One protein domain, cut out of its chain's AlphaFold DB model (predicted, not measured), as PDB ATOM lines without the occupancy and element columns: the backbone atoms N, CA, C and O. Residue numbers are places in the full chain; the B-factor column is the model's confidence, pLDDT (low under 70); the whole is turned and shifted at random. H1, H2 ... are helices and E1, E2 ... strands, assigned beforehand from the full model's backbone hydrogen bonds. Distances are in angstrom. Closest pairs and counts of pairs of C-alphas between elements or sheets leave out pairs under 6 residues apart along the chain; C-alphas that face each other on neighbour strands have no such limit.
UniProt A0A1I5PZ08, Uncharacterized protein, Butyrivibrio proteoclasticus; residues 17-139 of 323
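What this domain is: This is residues 17 to 139 of the 323 residues of an uncharacterized protein of Butyrivibrio proteoclasticus (UniProt A0A1I5PZ08). Five helices, H2 to H6, make a body of mostly crossed helices, and a two-stranded ribbon, E1 and E2, packs on it through E2 and H6. One end of the ribbon leads into H1 and the link after it, which form an arm reaching away from the body; residues 33 to 38 stick out freely. The printed part has 123 residues, with six named helices and two named strands in the order E1 H1 E2 H2 H3 H4 H5 H6; the sheet, E1 - E2, is antiparallel, and the class is mostly helix. The whole is compact by its radius of gyration of the C-alphas, 15.3 A, yet elongated, spanning 48 by 31 by 28 A.

How they stand to each other: E1, residues 17 to 23, and E2, residues 44 to 50, are antiparallel neighbours at 161 degrees; N 20 and O 47 are 3.0 A apart and N 45 and O 22 are 2.8 A apart, within hydrogen-bond range. Residues 47 to 48 of E2 also pair, antiparallel, with residues 57 to 58. H6, residues 122 to 135, comes closest to E2 at the C-alphas of Phe 124 and Ile 46, 6.0 A apart. H3, residues 90 to 98, touches H6 at a shallow tilt of 28 degrees, the same way, closest at the C-alphas of Phe 98 and Ser 131, 6.4 A. H5, residues 106 to 116, touches H6 at a steep tilt of 56 degrees, opposite ways, closest at the C-alphas of Ser 116 and Ser 122, 4.7 A. H2, residues 61 to 77, touches H5 at a shallow tilt of 31 degrees, opposite ways, closest at the C-alphas of Met 68 and Val 110, 5.4 A. With residues 63 to 68 alone, H2 touches H3 about perpendicular, at 82 degrees, closest at the C-alphas of Ser 67 and Cys 91, 5.9 A. H4, residues 100 to 104, touches H3, closest at the C-alphas of Leu 102 and Cys 95, 6.3 A. H1, residues 25 to 34, is apart from H2, H3, H4, H5 and H6. In H1, H2, H3, H5 and H6 every O i to N i+4 pair is within hydrogen-bond range; in H4 0 of 1 is, and 2 of 2 O i to N i+3 pairs are.

Where its parts are: E1 begins at C-alpha 17, (-45.705, -25.692, -11.294); E1 and E2 are each 19.2 A long. H2 is 23.0 A long and begins at C-alpha 61, (-29.642, -12.645, -15.157). H6, 19.6 A, ends at C-alpha 135, (-52.264, -7.682, -18.239). H5 is 15.1 A, H1 14.5 A, H3 12.6 A and H4 8.0 A long.

The domain as a whole: The two C-alphas farthest apart, those of Leu 33 and Gly 78, are 48.6 A apart. The printed part has no cut. The link from H2 to H3, residues 78 to 89, is long. The mean pLDDT of the printed part is 87.7; residues 30 to 31 and 33 to 41 are under 70.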
ATOM      1  N   ASN A  17     -44.523 -25.578 -12.139       82.38
ATOM      2  CA  ASN A  17     -45.705 -25.692 -11.294       82.38
ATOM      3  C   ASN A  17     -46.251 -24.313 -10.933       82.38
ATOM      4  O   ASN A  17     -47.462 -24.103 -10.881       82.38
ATOM      5  N   LYS A  18     -45.341 -23.387 -10.617       86.94
ATOM      6  CA  LYS A  18     -45.668 -22.076 -10.066       86.94
ATOM      7  C   LYS A  18     -44.518 -21.111 -10.310       86.94
ATOM      8  O   LYS A  18     -43.357 -21.477 -10.131       86.94
ATOM      9  N   VAL A  19     -44.860 -19.870 -10.631       87.31
ATOM     10  CA  VAL A  19     -43.927 -18.740 -10.585       87.31
ATOM     11  C   VAL A  19     -44.440 -17.735  -9.564       87.31
ATOM     12  O   VAL A  19     -45.623 -17.385  -9.578       87.31
ATOM     13  N   THR A  20     -43.571 -17.287  -8.664       88.06
ATOM     14  CA  THR A  20     -43.884 -16.276  -7.648       88.06
ATOM     15  C   THR A  20     -42.891 -15.131  -7.693       88.06
ATOM     16  O   THR A  20     -41.718 -15.315  -7.998       88.06
ATOM     17  N   CYS A  21     -43.385 -13.942  -7.366       88.44
ATOM     18  CA  CYS A  21     -42.558 -12.799  -7.017       88.44
ATOM     19  C   CYS A  21     -42.479 -12.761  -5.488       88.44
ATOM     20  O   CYS A  21     -43.501 -12.591  -4.818       88.44
ATOM     21  N   GLU A  22     -41.295 -13.012  -4.945       88.25
ATOM     22  CA  GLU A  22     -41.045 -13.128  -3.509       88.25
ATOM     23  C   GLU A  22     -40.044 -12.062  -3.081       88.25
ATOM     24  O   GLU A  22     -39.156 -11.690  -3.842       88.25
ATOM     25  N   LYS A  23     -40.182 -11.550  -1.861       84.25
ATOM     26  CA  LYS A  23     -39.243 -10.568  -1.324       84.25
ATOM     27  C   LYS A  23     -37.916 -11.247  -0.976       84.25
ATOM     28  O   LYS A  23     -37.906 -12.260  -0.280       84.25
ATOM     29  N   GLU A  24     -36.804 -10.671  -1.412       82.31
ATOM     30  CA  GLU A  24     -35.461 -11.128  -1.068       82.31
ATOM     31  C   GLU A  24     -35.025 -10.491   0.260       82.31
ATOM     32  O   GLU A  24     -34.475  -9.386   0.303       82.31
ATOM     33  N   GLU A  25     -35.321 -11.172   1.370       81.50
ATOM     34  CA  GLU A  25     -35.129 -10.630   2.721       81.50
ATOM     35  C   GLU A  25     -33.666 -10.264   3.013       81.50
ATOM     36  O   GLU A  25     -33.401  -9.148   3.454       81.50
ATOM     37  N   LEU A  26     -32.713 -11.146   2.688       76.50
ATOM     38  CA  LEU A  26     -31.294 -10.947   3.001       76.50
ATOM     39  C   LEU A  26     -30.700  -9.717   2.302       76.50
ATOM     40  O   LEU A  26     -30.078  -8.876   2.946       76.50
ATOM     41  N   MET A  27     -30.893  -9.594   0.987       71.44
ATOM     42  CA  MET A  27     -30.358  -8.456   0.235       71.44
ATOM     43  C   MET A  27     -31.079  -7.156   0.598       71.44
ATOM     44  O   MET A  27     -30.436  -6.114   0.715       71.44
ATOM     45  N   THR A  28     -32.390  -7.221   0.866       73.56
ATOM     46  CA  THR A  28     -33.143  -6.072   1.389       73.56
ATOM     47  C   THR A  28     -32.563  -5.600   2.727       73.56
ATOM     48  O   THR A  28     -32.433  -4.399   2.958       73.56
ATOM     49  N   GLU A  29     -32.191  -6.519   3.619       74.56
ATOM     50  CA  GLU A  29     -31.551  -6.186   4.896       74.56
ATOM     51  C   GLU A  29     -30.151  -5.586   4.713       74.56
ATOM     52  O   GLU A  29     -29.855  -4.566   5.335       74.56
ATOM     53  N   ILE A  30     -29.319  -6.151   3.830       68.75
ATOM     54  CA  ILE A  30     -27.973  -5.630   3.532       68.75
ATOM     55  C   ILE A  30     -28.050  -4.196   2.995       68.75
ATOM     56  O   ILE A  30     -27.387  -3.307   3.532       68.75
ATOM     57  N   LEU A  31     -28.907  -3.925   2.004       67.75
ATOM     58  CA  LEU A  31     -29.034  -2.576   1.434       67.75
ATOM     59  C   LEU A  31     -29.573  -1.555   2.443       67.75
ATOM     60  O   LEU A  31     -29.167  -0.393   2.425       67.75
ATOM     61  N   ARG A  32     -30.437  -1.975   3.374       71.06
ATOM     62  CA  ARG A  32     -30.901  -1.108   4.471       71.06
ATOM     63  C   ARG A  32     -29.790  -0.756   5.465       71.06
ATOM     64  O   ARG A  32     -29.893   0.275   6.128       71.06
ATOM     65  N   LEU A  33     -28.756  -1.591   5.585       65.81
ATOM     66  CA  LEU A  33     -27.616  -1.382   6.483       65.81
ATOM     67  C   LEU A  33     -26.477  -0.572   5.833       65.81
ATOM     68  O   LEU A  33     -25.781   0.149   6.548       65.81
ATOM     69  N   GLU A  34     -26.288  -0.665   4.509       56.62
ATOM     70  CA  GLU A  34     -25.069  -0.208   3.808       56.62
ATOM     71  C   GLU A  34     -25.133   1.148   3.068       56.62
ATOM     72  O   GLU A  34     -24.130   1.525   2.467       56.62
ATOM     73  N   SER A  35     -26.210   1.942   3.194       48.16
ATOM     74  CA  SER A  35     -26.294   3.399   2.887       48.16
ATOM     75  C   SER A  35     -27.194   3.870   1.725       48.16
ATOM     76  O   SER A  35     -27.712   3.119   0.908       48.16
ATOM     77  N   SER A  36     -27.349   5.200   1.731       44.75
ATOM     78  CA  SER A  36     -28.195   6.166   1.017       44.75
ATOM     79  C   SER A  36     -28.291   6.114  -0.513       44.75
ATOM     80  O   SER A  36     -28.899   7.016  -1.090       44.75
ATOM     81  N   THR A  37     -27.679   5.139  -1.180       45.94
ATOM     82  CA  THR A  37     -27.591   5.099  -2.653       45.94
ATOM     83  C   THR A  37     -28.723   4.302  -3.287       45.94
ATOM     84  O   THR A  37     -29.142   4.603  -4.401       45.94
ATOM     85  N   TYR A  38     -29.259   3.327  -2.555       46.97
ATOM     86  CA  TYR A  38     -30.488   2.646  -2.924       46.97
ATOM     87  C   TYR A  38     -31.598   3.173  -2.014       46.97
ATOM     88  O   TYR A  38     -31.430   3.153  -0.788       46.97
ATOM     89  N   PRO A  39     -32.719   3.687  -2.558       43.69
ATOM     90  CA  PRO A  39     -33.892   3.907  -1.724       43.69
ATOM     91  C   PRO A  39     -34.177   2.571  -1.029       43.69
ATOM     92  O   PRO A  39     -33.996   1.525  -1.645       43.69
ATOM     93  N   GLY A  40     -34.511   2.591   0.264       52.03
ATOM     94  CA  GLY A  40     -34.709   1.397   1.101       52.03
ATOM     95  C   GLY A  40     -35.924   0.543   0.715       52.03
ATOM     96  O   GLY A  40     -36.659   0.086   1.593       52.03
ATOM     97  N   ASP A  41     -36.142   0.379  -0.582       62.12
ATOM     98  CA  ASP A  41     -37.185  -0.376  -1.228       62.12
ATOM     99  C   ASP A  41     -36.904  -1.870  -1.090       62.12
ATOM    100  O   ASP A  41     -35.768  -2.338  -0.972       62.12
ATOM    101  N   ASP A  42     -37.991  -2.626  -1.054       74.62
ATOM    102  CA  ASP A  42     -37.936  -4.073  -0.961       74.62
ATOM    103  C   ASP A  42     -37.402  -4.653  -2.275       74.62
ATOM    104  O   ASP A  42     -37.897  -4.321  -3.353       74.62
ATOM    105  N   ILE A  43     -36.408  -5.537  -2.181       78.06
ATOM    106  CA  ILE A  43     -35.894  -6.277  -3.334       78.06
ATOM    107  C   ILE A  43     -36.775  -7.501  -3.541       78.06
ATOM    108  O   ILE A  43     -37.158  -8.166  -2.576       78.06
ATOM    109  N   TYR A  44     -37.087  -7.808  -4.796       84.12
ATOM    110  CA  TYR A  44     -37.924  -8.941  -5.163       84.12
ATOM    111  C   TYR A  44     -37.196  -9.871  -6.119       84.12
ATOM    112  O   TYR A  44     -36.639  -9.432  -7.119       84.12
ATOM    113  N   GLN A  45     -37.306 -11.165  -5.854       88.00
ATOM    114  CA  GLN A  45     -36.815 -12.240  -6.696       88.00
ATOM    115  C   GLN A  45     -37.976 -13.000  -7.339       88.00
ATOM    116  O   GLN A  45     -39.076 -13.093  -6.787       88.00
ATOM    117  N   ILE A  46     -37.723 -13.572  -8.514       91.44
ATOM    118  CA  ILE A  46     -38.686 -14.433  -9.198       91.44
ATOM    119  C   ILE A  46     -38.319 -15.886  -8.914       91.44
ATOM    120  O   ILE A  46     -37.264 -16.362  -9.330       91.44
ATOM    121  N   CYS A  47     -39.190 -16.593  -8.207       90.44
ATOM    122  CA  CYS A  47     -39.003 -17.983  -7.818       90.44
ATOM    123  C   CYS A  47     -39.813 -18.892  -8.747       90.44
ATOM    124  O   CYS A  47     -41.039 -18.793  -8.825       90.44
ATOM    125  N   ILE A  48     -39.122 -19.790  -9.452       88.69
ATOM    126  CA  ILE A  48     -39.730 -20.801 -10.319       88.69
ATOM    127  C   ILE A  48     -39.689 -22.149  -9.604       88.69
ATOM    128  O   ILE A  48     -38.620 -22.718  -9.378       88.69
ATOM    129  N   TYR A  49     -40.866 -22.679  -9.292       87.25
ATOM    130  CA  TYR A  49     -41.041 -24.020  -8.742       87.25
ATOM    131  C   TYR A  49     -41.317 -24.986  -9.890       87.25
ATOM    132  O   TYR A  49     -42.225 -24.753 -10.694       87.25
ATOM    133  N   TYR A  50     -40.543 -26.066  -9.966       82.19
ATOM    134  CA  TYR A  50     -40.655 -27.067 -11.024       82.19
ATOM    135  C   TYR A  50     -40.668 -28.487 -10.472       82.19
ATOM    136  O   TYR A  50     -40.038 -28.771  -9.454       82.19
ATOM    137  N   ASN A  51     -41.334 -29.386 -11.197       77.56
ATOM    138  CA  ASN A  51     -41.411 -30.822 -10.918       77.56
ATOM    139  C   ASN A  51     -41.760 -31.151  -9.449       77.56
ATOM    140  O   ASN A  51     -41.165 -32.057  -8.869       77.56
ATOM    141  N   ASP A  52     -42.682 -30.389  -8.854       74.06
ATOM    142  CA  ASP A  52     -43.100 -30.511  -7.445       74.06
ATOM    143  C   ASP A  52     -41.954 -30.343  -6.418       74.06
ATOM    144  O   ASP A  52     -42.048 -30.820  -5.289       74.06
ATOM    145  N   SER A  53     -40.861 -29.667  -6.794       76.38
ATOM    146  CA  SER A  53     -39.767 -29.321  -5.878       76.38
ATOM    147  C   SER A  53     -40.216 -28.287  -4.843       76.38
ATOM    148  O   SER A  53     -40.771 -27.247  -5.202       76.38
ATOM    149  N   ASP A  54     -39.885 -28.531  -3.572       77.56
ATOM    150  CA  ASP A  54     -40.073 -27.561  -2.483       77.56
ATOM    151  C   ASP A  54     -39.085 -26.384  -2.574       77.56
ATOM    152  O   ASP A  54     -39.350 -25.303  -2.050       77.56
ATOM    153  N   MET A  55     -37.944 -26.583  -3.246       81.69
ATOM    154  CA  MET A  55     -36.932 -25.547  -3.450       81.69
ATOM    155  C   MET A  55     -37.101 -24.903  -4.831       81.69
ATOM    156  O   MET A  55     -37.013 -25.624  -5.835       81.69
ATOM    157  N   PRO A  56     -37.314 -23.576  -4.911       86.94
ATOM    158  CA  PRO A  56     -37.420 -22.883  -6.183       86.94
ATOM    159  C   PRO A  56     -36.047 -22.604  -6.797       86.94
ATOM    160  O   PRO A  56     -35.050 -22.410  -6.099       86.94
ATOM    161  N   THR A  57     -36.024 -22.480  -8.120       86.88
ATOM    162  CA  THR A  57     -34.933 -21.815  -8.836       86.88
ATOM    163  C   THR A  57     -35.198 -20.313  -8.869       86.88
ATOM    164  O   THR A  57     -36.291 -19.882  -9.241       86.88
ATOM    165  N   VAL A  58     -34.194 -19.507  -8.516       90.00
ATOM    166  CA  VAL A  58     -34.271 -18.044  -8.629       90.00
ATOM    167  C   VAL A  58     -33.970 -17.628 -10.068       90.00
ATOM    168  O   VAL A  58     -32.847 -17.761 -10.556       90.00
ATOM    169  N   PHE A  59     -34.983 -17.112 -10.760       91.44
ATOM    170  CA  PHE A  59     -34.885 -16.632 -12.131       91.44
ATOM    171  C   PHE A  59     -34.202 -15.261 -12.171       91.44
ATOM    172  O   PHE A  59     -34.814 -14.221 -11.929       91.44
ATOM    173  N   GLY A  60     -32.899 -15.280 -12.449       91.75
ATOM    174  CA  GLY A  60     -32.036 -14.103 -12.541       91.75
ATOM    175  C   GLY A  60     -31.361 -13.920 -13.904       91.75
ATOM    176  O   GLY A  60     -31.716 -14.543 -14.904       91.75
ATOM    177  N   SER A  61     -30.334 -13.066 -13.927       93.12
ATOM    178  CA  SER A  61     -29.642 -12.645 -15.157       93.12
ATOM    179  C   SER A  61     -29.044 -13.791 -15.971       93.12
ATOM    180  O   SER A  61     -29.008 -13.714 -17.196       93.12
ATOM    181  N   HIS A  62     -28.595 -14.857 -15.306       94.06
ATOM    182  CA  HIS A  62     -28.069 -16.054 -15.958       94.06
ATOM    183  C   HIS A  62     -29.113 -16.691 -16.888       94.06
ATOM    184  O   HIS A  62     -28.840 -16.879 -18.070       94.06
ATOM    185  N   TYR A  63     -30.332 -16.911 -16.390       94.94
ATOM    186  CA  TYR A  63     -31.425 -17.495 -17.167       94.94
ATOM    187  C   TYR A  63     -31.825 -16.619 -18.355       94.94
ATOM    188  O   TYR A  63     -32.009 -17.132 -19.456       94.94
ATOM    189  N   VAL A  64     -31.888 -15.297 -18.156       98.06
ATOM    190  CA  VAL A  64     -32.207 -14.344 -19.231       98.06
ATOM    191  C   VAL A  64     -31.135 -14.365 -20.328       98.06
ATOM    192  O   VAL A  64     -31.474 -14.424 -21.509       98.06
ATOM    193  N   LYS A  65     -29.844 -14.366 -19.961       97.25
ATOM    194  CA  LYS A  65     -28.724 -14.405 -20.922       97.25
ATOM    195  C   LYS A  65     -28.697 -15.704 -21.723       97.25
ATOM    196  O   LYS A  65     -28.626 -15.646 -22.947       97.25
ATOM    197  N   GLU A  66     -28.776 -16.846 -21.046       96.56
ATOM    198  CA  GLU A  66     -28.726 -18.161 -21.695       96.56
ATOM    199  C   GLU A  66     -29.956 -18.404 -22.570       96.56
ATOM    200  O   GLU A  66     -29.824 -18.907 -23.683       96.56
ATOM    201  N   SER A  67     -31.144 -17.981 -22.123       97.38
ATOM    202  CA  SER A  67     -32.351 -18.055 -22.951       97.38
ATOM    203  C   SER A  67     -32.258 -17.151 -24.182       97.38
ATOM    204  O   SER A  67     -32.612 -17.568 -25.282       97.38
ATOM    205  N   MET A  68     -31.743 -15.925 -24.033       98.38
ATOM    206  CA  MET A  68     -31.524 -15.019 -25.164       98.38
ATOM    207  C   MET A  68     -30.536 -15.610 -26.179       98.38
ATOM    208  O   MET A  68     -30.818 -15.605 -27.378       98.38
ATOM    209  N   ALA A  69     -29.408 -16.143 -25.702       97.31
ATOM    210  CA  ALA A  69     -28.407 -16.790 -26.542       97.31
ATOM    211  C   ALA A  69     -28.995 -18.005 -27.270       97.31
ATOM    212  O   ALA A  69     -28.883 -18.091 -28.491       97.31
ATOM    213  N   TYR A  70     -29.705 -18.877 -26.552       97.56
ATOM    214  CA  TYR A  70     -30.346 -20.054 -27.128       97.56
ATOM    215  C   TYR A  70     -31.355 -19.706 -28.229       97.56
ATOM    216  O   TYR A  70     -31.345 -20.321 -29.295       97.56
ATOM    217  N   LEU A  71     -32.212 -18.704 -28.010       97.81
ATOM    218  CA  LEU A  71     -33.171 -18.259 -29.023       97.81
ATOM    219  C   LEU A  71     -32.455 -17.750 -30.282       97.81
ATOM    220  O   LEU A  71     -32.832 -18.109 -31.396       97.81
ATOM    221  N   ILE A  72     -31.385 -16.971 -30.124       97.94
ATOM    222  CA  ILE A  72     -30.562 -16.510 -31.250       97.94
ATOM    223  C   ILE A  72     -29.930 -17.703 -31.988       97.94
ATOM    224  O   ILE A  72     -30.052 -17.808 -33.208       97.94
ATOM    225  N   GLU A  73     -29.305 -18.631 -31.264       96.62
ATOM    226  CA  GLU A  73     -28.689 -19.848 -31.810       96.62
ATOM    227  C   GLU A  73     -29.680 -20.706 -32.596       96.62
ATOM    228  O   GLU A  73     -29.412 -21.115 -33.729       96.62
ATOM    229  N   ARG A  74     -30.853 -20.953 -32.017       95.88
ATOM    230  CA  ARG A  74     -31.906 -21.763 -32.623       95.88
ATOM    231  C   ARG A  74     -32.446 -21.118 -33.895       95.88
ATOM    232  O   ARG A  74     -32.508 -21.776 -34.931       95.88
ATOM    233  N   TYR A  75     -32.854 -19.852 -33.818       96.25
ATOM    234  CA  TYR A  75     -33.622 -19.215 -34.889       96.25
ATOM    235  C   TYR A  75     -32.756 -18.580 -35.980       96.25
ATOM    236  O   TYR A  75     -33.213 -18.505 -37.119       96.25
ATOM    237  N   LEU A  76     -31.518 -18.168 -35.682       96.25
ATOM    238  CA  LEU A  76     -30.614 -17.579 -36.681       96.25
ATOM    239  C   LEU A  76     -29.553 -18.555 -37.195       96.25
ATOM    240  O   LEU A  76     -29.091 -18.399 -38.325       96.25
ATOM    241  N   PHE A  77     -29.176 -19.562 -36.401       94.94
ATOM    242  CA  PHE A  77     -28.060 -20.461 -36.725       94.94
ATOM    243  C   PHE A  77     -28.442 -21.947 -36.782       94.94
ATOM    244  O   PHE A  77     -27.599 -22.778 -37.115       94.94
ATOM    245  N   GLY A  78     -29.709 -22.292 -36.528       92.50
ATOM    246  CA  GLY A  78     -30.220 -23.654 -36.683       92.50
ATOM    247  C   GLY A  78     -29.697 -24.637 -35.637       92.50
ATOM    248  O   GLY A  78     -29.542 -25.820 -35.945       92.50
ATOM    249  N   ALA A  79     -29.400 -24.165 -34.423       92.56
ATOM    250  CA  ALA A  79     -29.043 -25.040 -33.310       92.56
ATOM    251  C   ALA A  79     -30.162 -26.050 -32.986       92.56
ATOM    252  O   ALA A  79     -31.341 -25.821 -33.275       92.56
ATOM    253  N   GLU A  80     -29.786 -27.173 -32.371       91.00
ATOM    254  CA  GLU A  80     -30.734 -28.222 -31.993       91.00
ATOM    255  C   GLU A  80     -31.807 -27.704 -31.022       91.00
ATOM    256  O   GLU A  80     -31.562 -26.873 -30.142       91.00
ATOM    257  N   GLU A  81     -33.032 -28.204 -31.190       90.94
ATOM    258  CA  GLU A  81     -34.149 -27.831 -30.331       90.94
ATOM    259  C   GLU A  81     -33.969 -28.420 -28.923       90.94
ATOM    260  O   GLU A  81     -33.849 -29.633 -28.755       90.94
ATOM    261  N   ARG A  82     -34.032 -27.549 -27.914       89.00
ATOM    262  CA  ARG A  82     -34.085 -27.874 -26.490       89.00
ATOM    263  C   ARG A  82     -35.512 -27.667 -26.011       89.00
ATOM    264  O   ARG A  82     -36.196 -26.751 -26.475       89.00
ATOM    265  N   LYS A  83     -35.983 -28.538 -25.118       87.81
ATOM    266  CA  LYS A  83     -37.381 -28.534 -24.669       87.81
ATOM    267  C   LYS A  83     -37.470 -28.479 -23.161       87.81
ATOM    268  O   LYS A  83     -37.327 -29.497 -22.489       87.81
ATOM    269  N   LYS A  84     -37.817 -27.291 -22.668       85.62
ATOM    270  CA  LYS A  84     -38.002 -27.001 -21.244       85.62
ATOM    271  C   LYS A  84     -36.768 -27.374 -20.414       85.62
ATOM    272  O   LYS A  84     -36.895 -27.937 -19.330       85.62
ATOM    273  N   GLU A  85     -35.585 -27.093 -20.953       87.19
ATOM    274  CA  GLU A  85     -34.299 -27.284 -20.285       87.19
ATOM    275  C   GLU A  85     -33.854 -25.969 -19.650       87.19
ATOM    276  O   GLU A  85     -33.825 -24.929 -20.315       87.19
ATOM    277  N   PHE A  86     -33.469 -26.007 -18.376       85.25
ATOM    278  CA  PHE A  86     -32.786 -24.871 -17.775       85.25
ATOM    279  C   PHE A  86     -31.302 -24.881 -18.184       85.25
ATOM    280  O   PHE A  86     -30.728 -25.944 -18.421       85.25
ATOM    281  N   PRO A  87     -30.659 -23.710 -18.297       91.12
ATOM    282  CA  PRO A  87     -31.231 -22.358 -18.271       91.12
ATOM    283  C   PRO A  87     -31.834 -21.891 -19.619       91.12
ATOM    284  O   PRO A  87     -32.401 -20.801 -19.689       91.12
ATOM    285  N   TYR A  88     -31.727 -22.695 -20.682       92.12
ATOM    286  CA  TYR A  88     -31.939 -22.294 -22.081       92.12
ATOM    287  C   TYR A  88     -33.383 -21.960 -22.477       92.12
ATOM    288  O   TYR A  88     -33.602 -21.071 -23.290       92.12
ATOM    289  N   ASN A  89     -34.377 -22.654 -21.926       93.00
ATOM    290  CA  ASN A  89     -35.790 -22.405 -22.226       93.00
ATOM    291  C   ASN A  89     -36.489 -21.591 -21.126       93.00
ATOM    292  O   ASN A  89     -37.712 -21.486 -21.126       93.00
ATOM    293  N   ALA A  90     -35.750 -21.034 -20.163       93.88
ATOM    294  CA  ALA A  90     -36.329 -20.404 -18.980       93.88
ATOM    295  C   ALA A  90     -37.271 -19.241 -19.327       93.88
ATOM    296  O   ALA A  90     -38.392 -19.192 -18.821       93.88
ATOM    297  N   CYS A  91     -36.853 -18.342 -20.225       96.69
ATOM    298  CA  CYS A  91     -37.695 -17.228 -20.671       96.69
ATOM    299  C   CYS A  91     -38.940 -17.710 -21.422       96.69
ATOM    300  O   CYS A  91     -40.033 -17.211 -21.165       96.69
ATOM    301  N   GLU A  92     -38.801 -18.704 -22.308       96.25
ATOM    302  CA  GLU A  92     -39.947 -19.308 -23.001       96.25
ATOM    303  C   GLU A  92     -40.921 -19.935 -21.999       96.25
ATOM    304  O   GLU A  92     -42.122 -19.744 -22.121       96.25
ATOM    305  N   MET A  93     -40.433 -20.621 -20.964       93.31
ATOM    306  CA  MET A  93     -41.288 -21.228 -19.940       93.31
ATOM    307  C   MET A  93     -42.017 -20.175 -19.088       93.31
ATOM    308  O   MET A  93     -43.181 -20.370 -18.737       93.31
ATOM    309  N   VAL A  94     -41.374 -19.043 -18.777       93.75
ATOM    310  CA  VAL A  94     -42.041 -17.903 -18.121       93.75
ATOM    311  C   VAL A  94     -43.120 -17.313 -19.036       93.75
ATOM    312  O   VAL A  94     -44.247 -17.096 -18.586       93.75
ATOM    313  N   CYS A  95     -42.828 -17.116 -20.326       95.56
ATOM    314  CA  CYS A  95     -43.819 -16.676 -21.309       95.56
ATOM    315  C   CYS A  95     -44.974 -17.682 -21.451       95.56
ATOM    316  O   CYS A  95     -46.125 -17.273 -21.431       95.56
ATOM    317  N   GLU A  96     -44.703 -18.989 -21.514       93.75
ATOM    318  CA  GLU A  96     -45.724 -20.049 -21.570       93.75
ATOM    319  C   GLU A  96     -46.693 -19.968 -20.382       93.75
ATOM    320  O   GLU A  96     -47.876 -20.253 -20.532       93.75
ATOM    321  N   TYR A  97     -46.206 -19.570 -19.206       90.94
ATOM    322  CA  TYR A  97     -47.028 -19.468 -18.006       90.94
ATOM    323  C   TYR A  97     -47.868 -18.179 -17.956       90.94
ATOM    324  O   TYR A  97     -49.031 -18.228 -17.555       90.94
ATOM    325  N   PHE A  98     -47.301 -17.026 -18.334       91.75
ATOM    326  CA  PHE A  98     -47.960 -15.717 -18.175       91.75
ATOM    327  C   PHE A  98     -48.590 -15.159 -19.445       91.75
ATOM    328  O   PHE A  98     -49.620 -14.491 -19.367       91.75
ATOM    329  N   TYR A  99     -47.960 -15.387 -20.595       95.00
ATOM    330  CA  TYR A  99     -48.376 -14.821 -21.871       95.00
ATOM    331  C   TYR A  99     -47.995 -15.725 -23.061       95.00
ATOM    332  O   TYR A  99     -47.046 -15.422 -23.800       95.00
ATOM    333  N   PRO A 100     -48.699 -16.862 -23.242       94.69
ATOM    334  CA  PRO A 100     -48.343 -17.889 -24.225       94.69
ATOM    335  C   PRO A 100     -48.221 -17.376 -25.665       94.69
ATOM    336  O   PRO A 100     -47.499 -17.956 -26.472       94.69
ATOM    337  N   GLU A 101     -48.910 -16.289 -26.003       93.31
ATOM    338  CA  GLU A 101     -48.885 -15.651 -27.316       93.31
ATOM    339  C   GLU A 101     -47.469 -15.232 -27.741       93.31
ATOM    340  O   GLU A 101     -47.144 -15.319 -28.929       93.31
ATOM    341  N   LEU A 102     -46.598 -14.861 -26.794       95.31
ATOM    342  CA  LEU A 102     -45.201 -14.502 -27.076       95.31
ATOM    343  C   LEU A 102     -44.376 -15.668 -27.631       95.31
ATOM    344  O   LEU A 102     -43.390 -15.438 -28.324       95.31
ATOM    345  N   LEU A 103     -44.782 -16.920 -27.393       94.81
ATOM    346  CA  LEU A 103     -44.087 -18.092 -27.940       94.81
ATOM    347  C   LEU A 103     -44.133 -18.141 -29.474       94.81
ATOM    348  O   LEU A 103     -43.347 -18.855 -30.092       94.81
ATOM    349  N   SER A 104     -45.053 -17.393 -30.092       94.56
ATOM    350  CA  SER A 104     -45.143 -17.273 -31.547       94.56
ATOM    351  C   SER A 104     -44.184 -16.238 -32.148       94.56
ATOM    352  O   SER A 104     -44.026 -16.217 -33.368       94.56
ATOM    353  N   THR A 105     -43.532 -15.418 -31.319       95.88
ATOM    354  CA  THR A 105     -42.659 -14.307 -31.729       95.88
ATOM    355  C   THR A 105     -41.328 -14.337 -30.958       95.88
ATOM    356  O   THR A 105     -41.064 -13.485 -30.103       95.88
ATOM    357  N   PRO A 106     -40.452 -15.325 -31.224       96.44
ATOM    358  CA  PRO A 106     -39.190 -15.503 -30.496       96.44
ATOM    359  C   PRO A 106     -38.276 -14.270 -30.536       96.44
ATOM    360  O   PRO A 106     -37.577 -13.988 -29.564       96.44
ATOM    361  N   GLU A 107     -38.308 -13.492 -31.616       98.06
ATOM    362  CA  GLU A 107     -37.575 -12.234 -31.743       98.06
ATOM    363  C   GLU A 107     -38.031 -11.177 -30.723       98.06
ATOM    364  O   GLU A 107     -37.209 -10.413 -30.218       98.06
ATOM    365  N   ILE A 108     -39.317 -11.174 -30.357       98.38
ATOM    366  CA  ILE A 108     -39.862 -10.296 -29.316       98.38
ATOM    367  C   ILE A 108     -39.394 -10.765 -27.943       98.38
ATOM    368  O   ILE A 108     -38.994  -9.935 -27.131       98.38
ATOM    369  N   ILE A 109     -39.361 -12.078 -27.688       98.31
ATOM    370  CA  ILE A 109     -38.792 -12.617 -26.441       98.31
ATOM    371  C   ILE A 109     -37.320 -12.194 -26.307       98.31
ATOM    372  O   ILE A 109     -36.915 -11.737 -25.240       98.31
ATOM    373  N   VAL A 110     -36.533 -12.266 -27.389       98.62
ATOM    374  CA  VAL A 110     -35.141 -11.776 -27.407       98.62
ATOM    375  C   VAL A 110     -35.067 -10.275 -27.112       98.62
ATOM    376  O   VAL A 110     -34.220  -9.867 -26.322       98.62
ATOM    377  N   ALA A 111     -35.960  -9.459 -27.675       98.38
ATOM    378  CA  ALA A 111     -35.998  -8.020 -27.400       98.38
ATOM    379  C   ALA A 111     -36.368  -7.704 -25.934       98.38
ATOM    380  O   ALA A 111     -35.785  -6.804 -25.329       98.38
ATOM    381  N   ILE A 112     -37.271  -8.485 -25.324       98.38
ATOM    382  CA  ILE A 112     -37.580  -8.392 -23.886       98.38
ATOM    383  C   ILE A 112     -36.348  -8.773 -23.063       98.38
ATOM    384  O   ILE A 112     -36.006  -8.046 -22.131       98.38
ATOM    385  N   CYS A 113     -35.653  -9.866 -23.398       98.56
ATOM    386  CA  CYS A 113     -34.399 -10.237 -22.735       98.56
ATOM    387  C   CYS A 113     -33.369  -9.105 -22.819       98.56
ATOM    388  O   CYS A 113     -32.761  -8.746 -21.810       98.56
ATOM    389  N   GLU A 114     -33.194  -8.524 -24.005       97.56
ATOM    390  CA  GLU A 114     -32.253  -7.437 -24.249       97.56
ATOM    391  C   GLU A 114     -32.570  -6.200 -23.396       97.56
ATOM    392  O   GLU A 114     -31.659  -5.662 -22.761       97.56
ATOM    393  N   LEU A 115     -33.844  -5.795 -23.327       96.81
ATOM    394  CA  LEU A 115     -34.301  -4.698 -22.470       96.81
ATOM    395  C   LEU A 115     -34.097  -5.020 -20.987       96.81
ATOM    396  O   LEU A 115     -33.589  -4.200 -20.228       96.81
ATOM    397  N   SER A 116     -34.437  -6.240 -20.580       97.00
ATOM    398  CA  SER A 116     -34.331  -6.689 -19.190       97.00
ATOM    399  C   SER A 116     -32.887  -6.692 -18.699       97.00
ATOM    400  O   SER A 116     -32.620  -6.364 -17.547       97.00
ATOM    401  N   LEU A 117     -31.931  -7.028 -19.568       95.19
ATOM    402  CA  LEU A 117     -30.499  -7.018 -19.258       95.19
ATOM    403  C   LEU A 117     -29.910  -5.608 -19.110       95.19
ATOM    404  O   LEU A 117     -28.771  -5.483 -18.664       95.19
ATOM    405  N   MET A 118     -30.672  -4.562 -19.439       91.75
ATOM    406  CA  MET A 118     -30.350  -3.177 -19.085       91.75
ATOM    407  C   MET A 118     -30.764  -2.830 -17.645       91.75
ATOM    408  O   MET A 118     -30.453  -1.745 -17.172       91.75
ATOM    409  N   HIS A 119     -31.442  -3.733 -16.932       89.62
ATOM    410  CA  HIS A 119     -31.807  -3.558 -15.532       89.62
ATOM    411  C   HIS A 119     -30.927  -4.434 -14.626       89.62
ATOM    412  O   HIS A 119     -30.669  -5.606 -14.919       89.62
ATOM    413  N   TYR A 120     -30.490  -3.892 -13.483       82.81
ATOM    414  CA  TYR A 120     -29.624  -4.609 -12.533       82.81
ATOM    415  C   TYR A 120     -30.280  -5.898 -12.006       82.81
ATOM    416  O   TYR A 120     -29.600  -6.901 -11.795       82.81
ATOM    417  N   HIS A 121     -31.611  -5.908 -11.889       88.00
ATOM    418  CA  HIS A 121     -32.411  -7.079 -11.524       88.00
ATOM    419  C   HIS A 121     -33.139  -7.689 -12.740       88.00
ATOM    420  O   HIS A 121     -34.363  -7.807 -12.775       88.00
ATOM    421  N   SER A 122     -32.380  -8.055 -13.772       93.00
ATOM    422  CA  SER A 122     -32.904  -8.471 -15.090       93.00
ATOM    423  C   SER A 122     -33.949  -9.594 -15.097       93.00
ATOM    424  O   SER A 122     -34.871  -9.545 -15.902       93.00
ATOM    425  N   GLY A 123     -33.872 -10.590 -14.209       93.00
ATOM    426  CA  GLY A 123     -34.904 -11.639 -14.143       93.00
ATOM    427  C   GLY A 123     -36.271 -11.120 -13.672       93.00
ATOM    428  O   GLY A 123     -37.309 -11.516 -14.200       93.00
ATOM    429  N   PHE A 124     -36.266 -10.168 -12.735       91.56
ATOM    430  CA  PHE A 124     -37.475  -9.463 -12.294       91.56
ATOM    431  C   PHE A 124     -38.001  -8.549 -13.394       91.56
ATOM    432  O   PHE A 124     -39.189  -8.588 -13.689       91.56
ATOM    433  N   GLU A 125     -37.122  -7.781 -14.042       94.31
ATOM    434  CA  GLU A 125     -37.527  -6.882 -15.126       94.31
ATOM    435  C   GLU A 125     -38.189  -7.654 -16.275       94.31
ATOM    436  O   GLU A 125     -39.277  -7.290 -16.716       94.31
ATOM    437  N   PHE A 126     -37.611  -8.789 -16.680       97.25
ATOM    438  CA  PHE A 126     -38.204  -9.669 -17.689       97.25
ATOM    439  C   PHE A 126     -39.620 -10.098 -17.301       97.25
ATOM    440  O   PHE A 126     -40.562  -9.968 -18.085       97.25
ATOM    441  N   PHE A 127     -39.785 -10.573 -16.065       95.12
ATOM    442  CA  PHE A 127     -41.082 -10.978 -15.536       95.12
ATOM    443  C   PHE A 127     -42.091  -9.825 -15.529       95.12
ATOM    444  O   PHE A 127     -43.247 -10.016 -15.918       95.12
ATOM    445  N   MET A 128     -41.672  -8.633 -15.102       93.75
ATOM    446  CA  MET A 128     -42.532  -7.453 -15.027       93.75
ATOM    447  C   MET A 128     -42.974  -6.986 -16.412       93.75
ATOM    448  O   MET A 128     -44.156  -6.700 -16.599       93.75
ATOM    449  N   LEU A 129     -42.068  -6.983 -17.391       95.88
ATOM    450  CA  LEU A 129     -42.378  -6.637 -18.778       95.88
ATOM    451  C   LEU A 129     -43.382  -7.622 -19.390       95.88
ATOM    452  O   LEU A 129     -44.394  -7.194 -19.943       95.88
ATOM    453  N   VAL A 130     -43.161  -8.934 -19.243       96.44
ATOM    454  CA  VAL A 130     -44.099  -9.961 -19.738       96.44
ATOM    455  C   VAL A 130     -45.462  -9.834 -19.056       96.44
ATOM    456  O   VAL A 130     -46.492  -9.831 -19.730       96.44
ATOM    457  N   SER A 131     -45.477  -9.672 -17.730       93.94
ATOM    458  CA  SER A 131     -46.713  -9.516 -16.952       93.94
ATOM    459  C   SER A 131     -47.492  -8.263 -17.350       93.94
ATOM    460  O   SER A 131     -48.720  -8.301 -17.428       93.94
ATOM    461  N   HIS A 132     -46.792  -7.159 -17.619       94.38
ATOM    462  CA  HIS A 132     -47.387  -5.912 -18.099       94.38
ATOM    463  C   HIS A 132     -48.035  -6.095 -19.471       94.38
ATOM    464  O   HIS A 132     -49.214  -5.780 -19.632       94.38
ATOM    465  N   LEU A 133     -47.312  -6.676 -20.438       95.94
ATOM    466  CA  LEU A 133     -47.856  -6.940 -21.773       95.94
ATOM    467  C   LEU A 133     -49.098  -7.843 -21.716       95.94
ATOM    468  O   LEU A 133     -50.090  -7.554 -22.386       95.94
ATOM    469  N   ALA A 134     -49.068  -8.886 -20.881       95.38
ATOM    470  CA  ALA A 134     -50.189  -9.804 -20.689       95.38
ATOM    471  C   ALA A 134     -51.412  -9.104 -20.080       95.38
ATOM    472  O   ALA A 134     -52.527  -9.213 -20.590       95.38
ATOM    473  N   LYS A 135     -51.200  -8.362 -18.986       95.81
ATOM    474  CA  LYS A 135     -52.264  -7.682 -18.239       95.81
ATOM    475  C   LYS A 135     -52.961  -6.613 -19.076       95.81
ATOM    476  O   LYS A 135     -54.181  -6.488 -19.004       95.81
ATOM    477  N   GLU A 136     -52.194  -5.857 -19.852       95.56
ATOM    478  CA  GLU A 136     -52.711  -4.773 -20.690       95.56
ATOM    479  C   GLU A 136     -53.180  -5.265 -22.075       95.56
ATOM    480  O   GLU A 136     -53.682  -4.473 -22.872       95.56
ATOM    481  N   GLY A 137     -53.046  -6.565 -22.380       93.19
ATOM    482  CA  GLY A 137     -53.464  -7.152 -23.659       93.19
ATOM    483  C   GLY A 137     -52.688  -6.599 -24.859       93.19
ATOM    484  O   GLY A 137     -53.253  -6.386 -25.934       93.19
ATOM    485  N   ILE A 138     -51.402  -6.297 -24.665       95.06
ATOM    486  CA  ILE A 138     -50.559  -5.654 -25.674       95.06
ATOM    487  C   ILE A 138     -49.914  -6.726 -26.542       95.06
ATOM    488  O   ILE A 138     -49.051  -7.485 -26.097       95.06
ATOM    489  N   HIS A 139     -50.318  -6.769 -27.808       93.56
ATOM    490  CA  HIS A 139     -49.805  -7.708 -28.800       93.56
ATOM    491  C   HIS A 139     -48.860  -6.993 -29.769       93.56
ATOM    492  O   HIS A 139     -49.316  -6.303 -30.680       93.56
TER     493      HIS A 139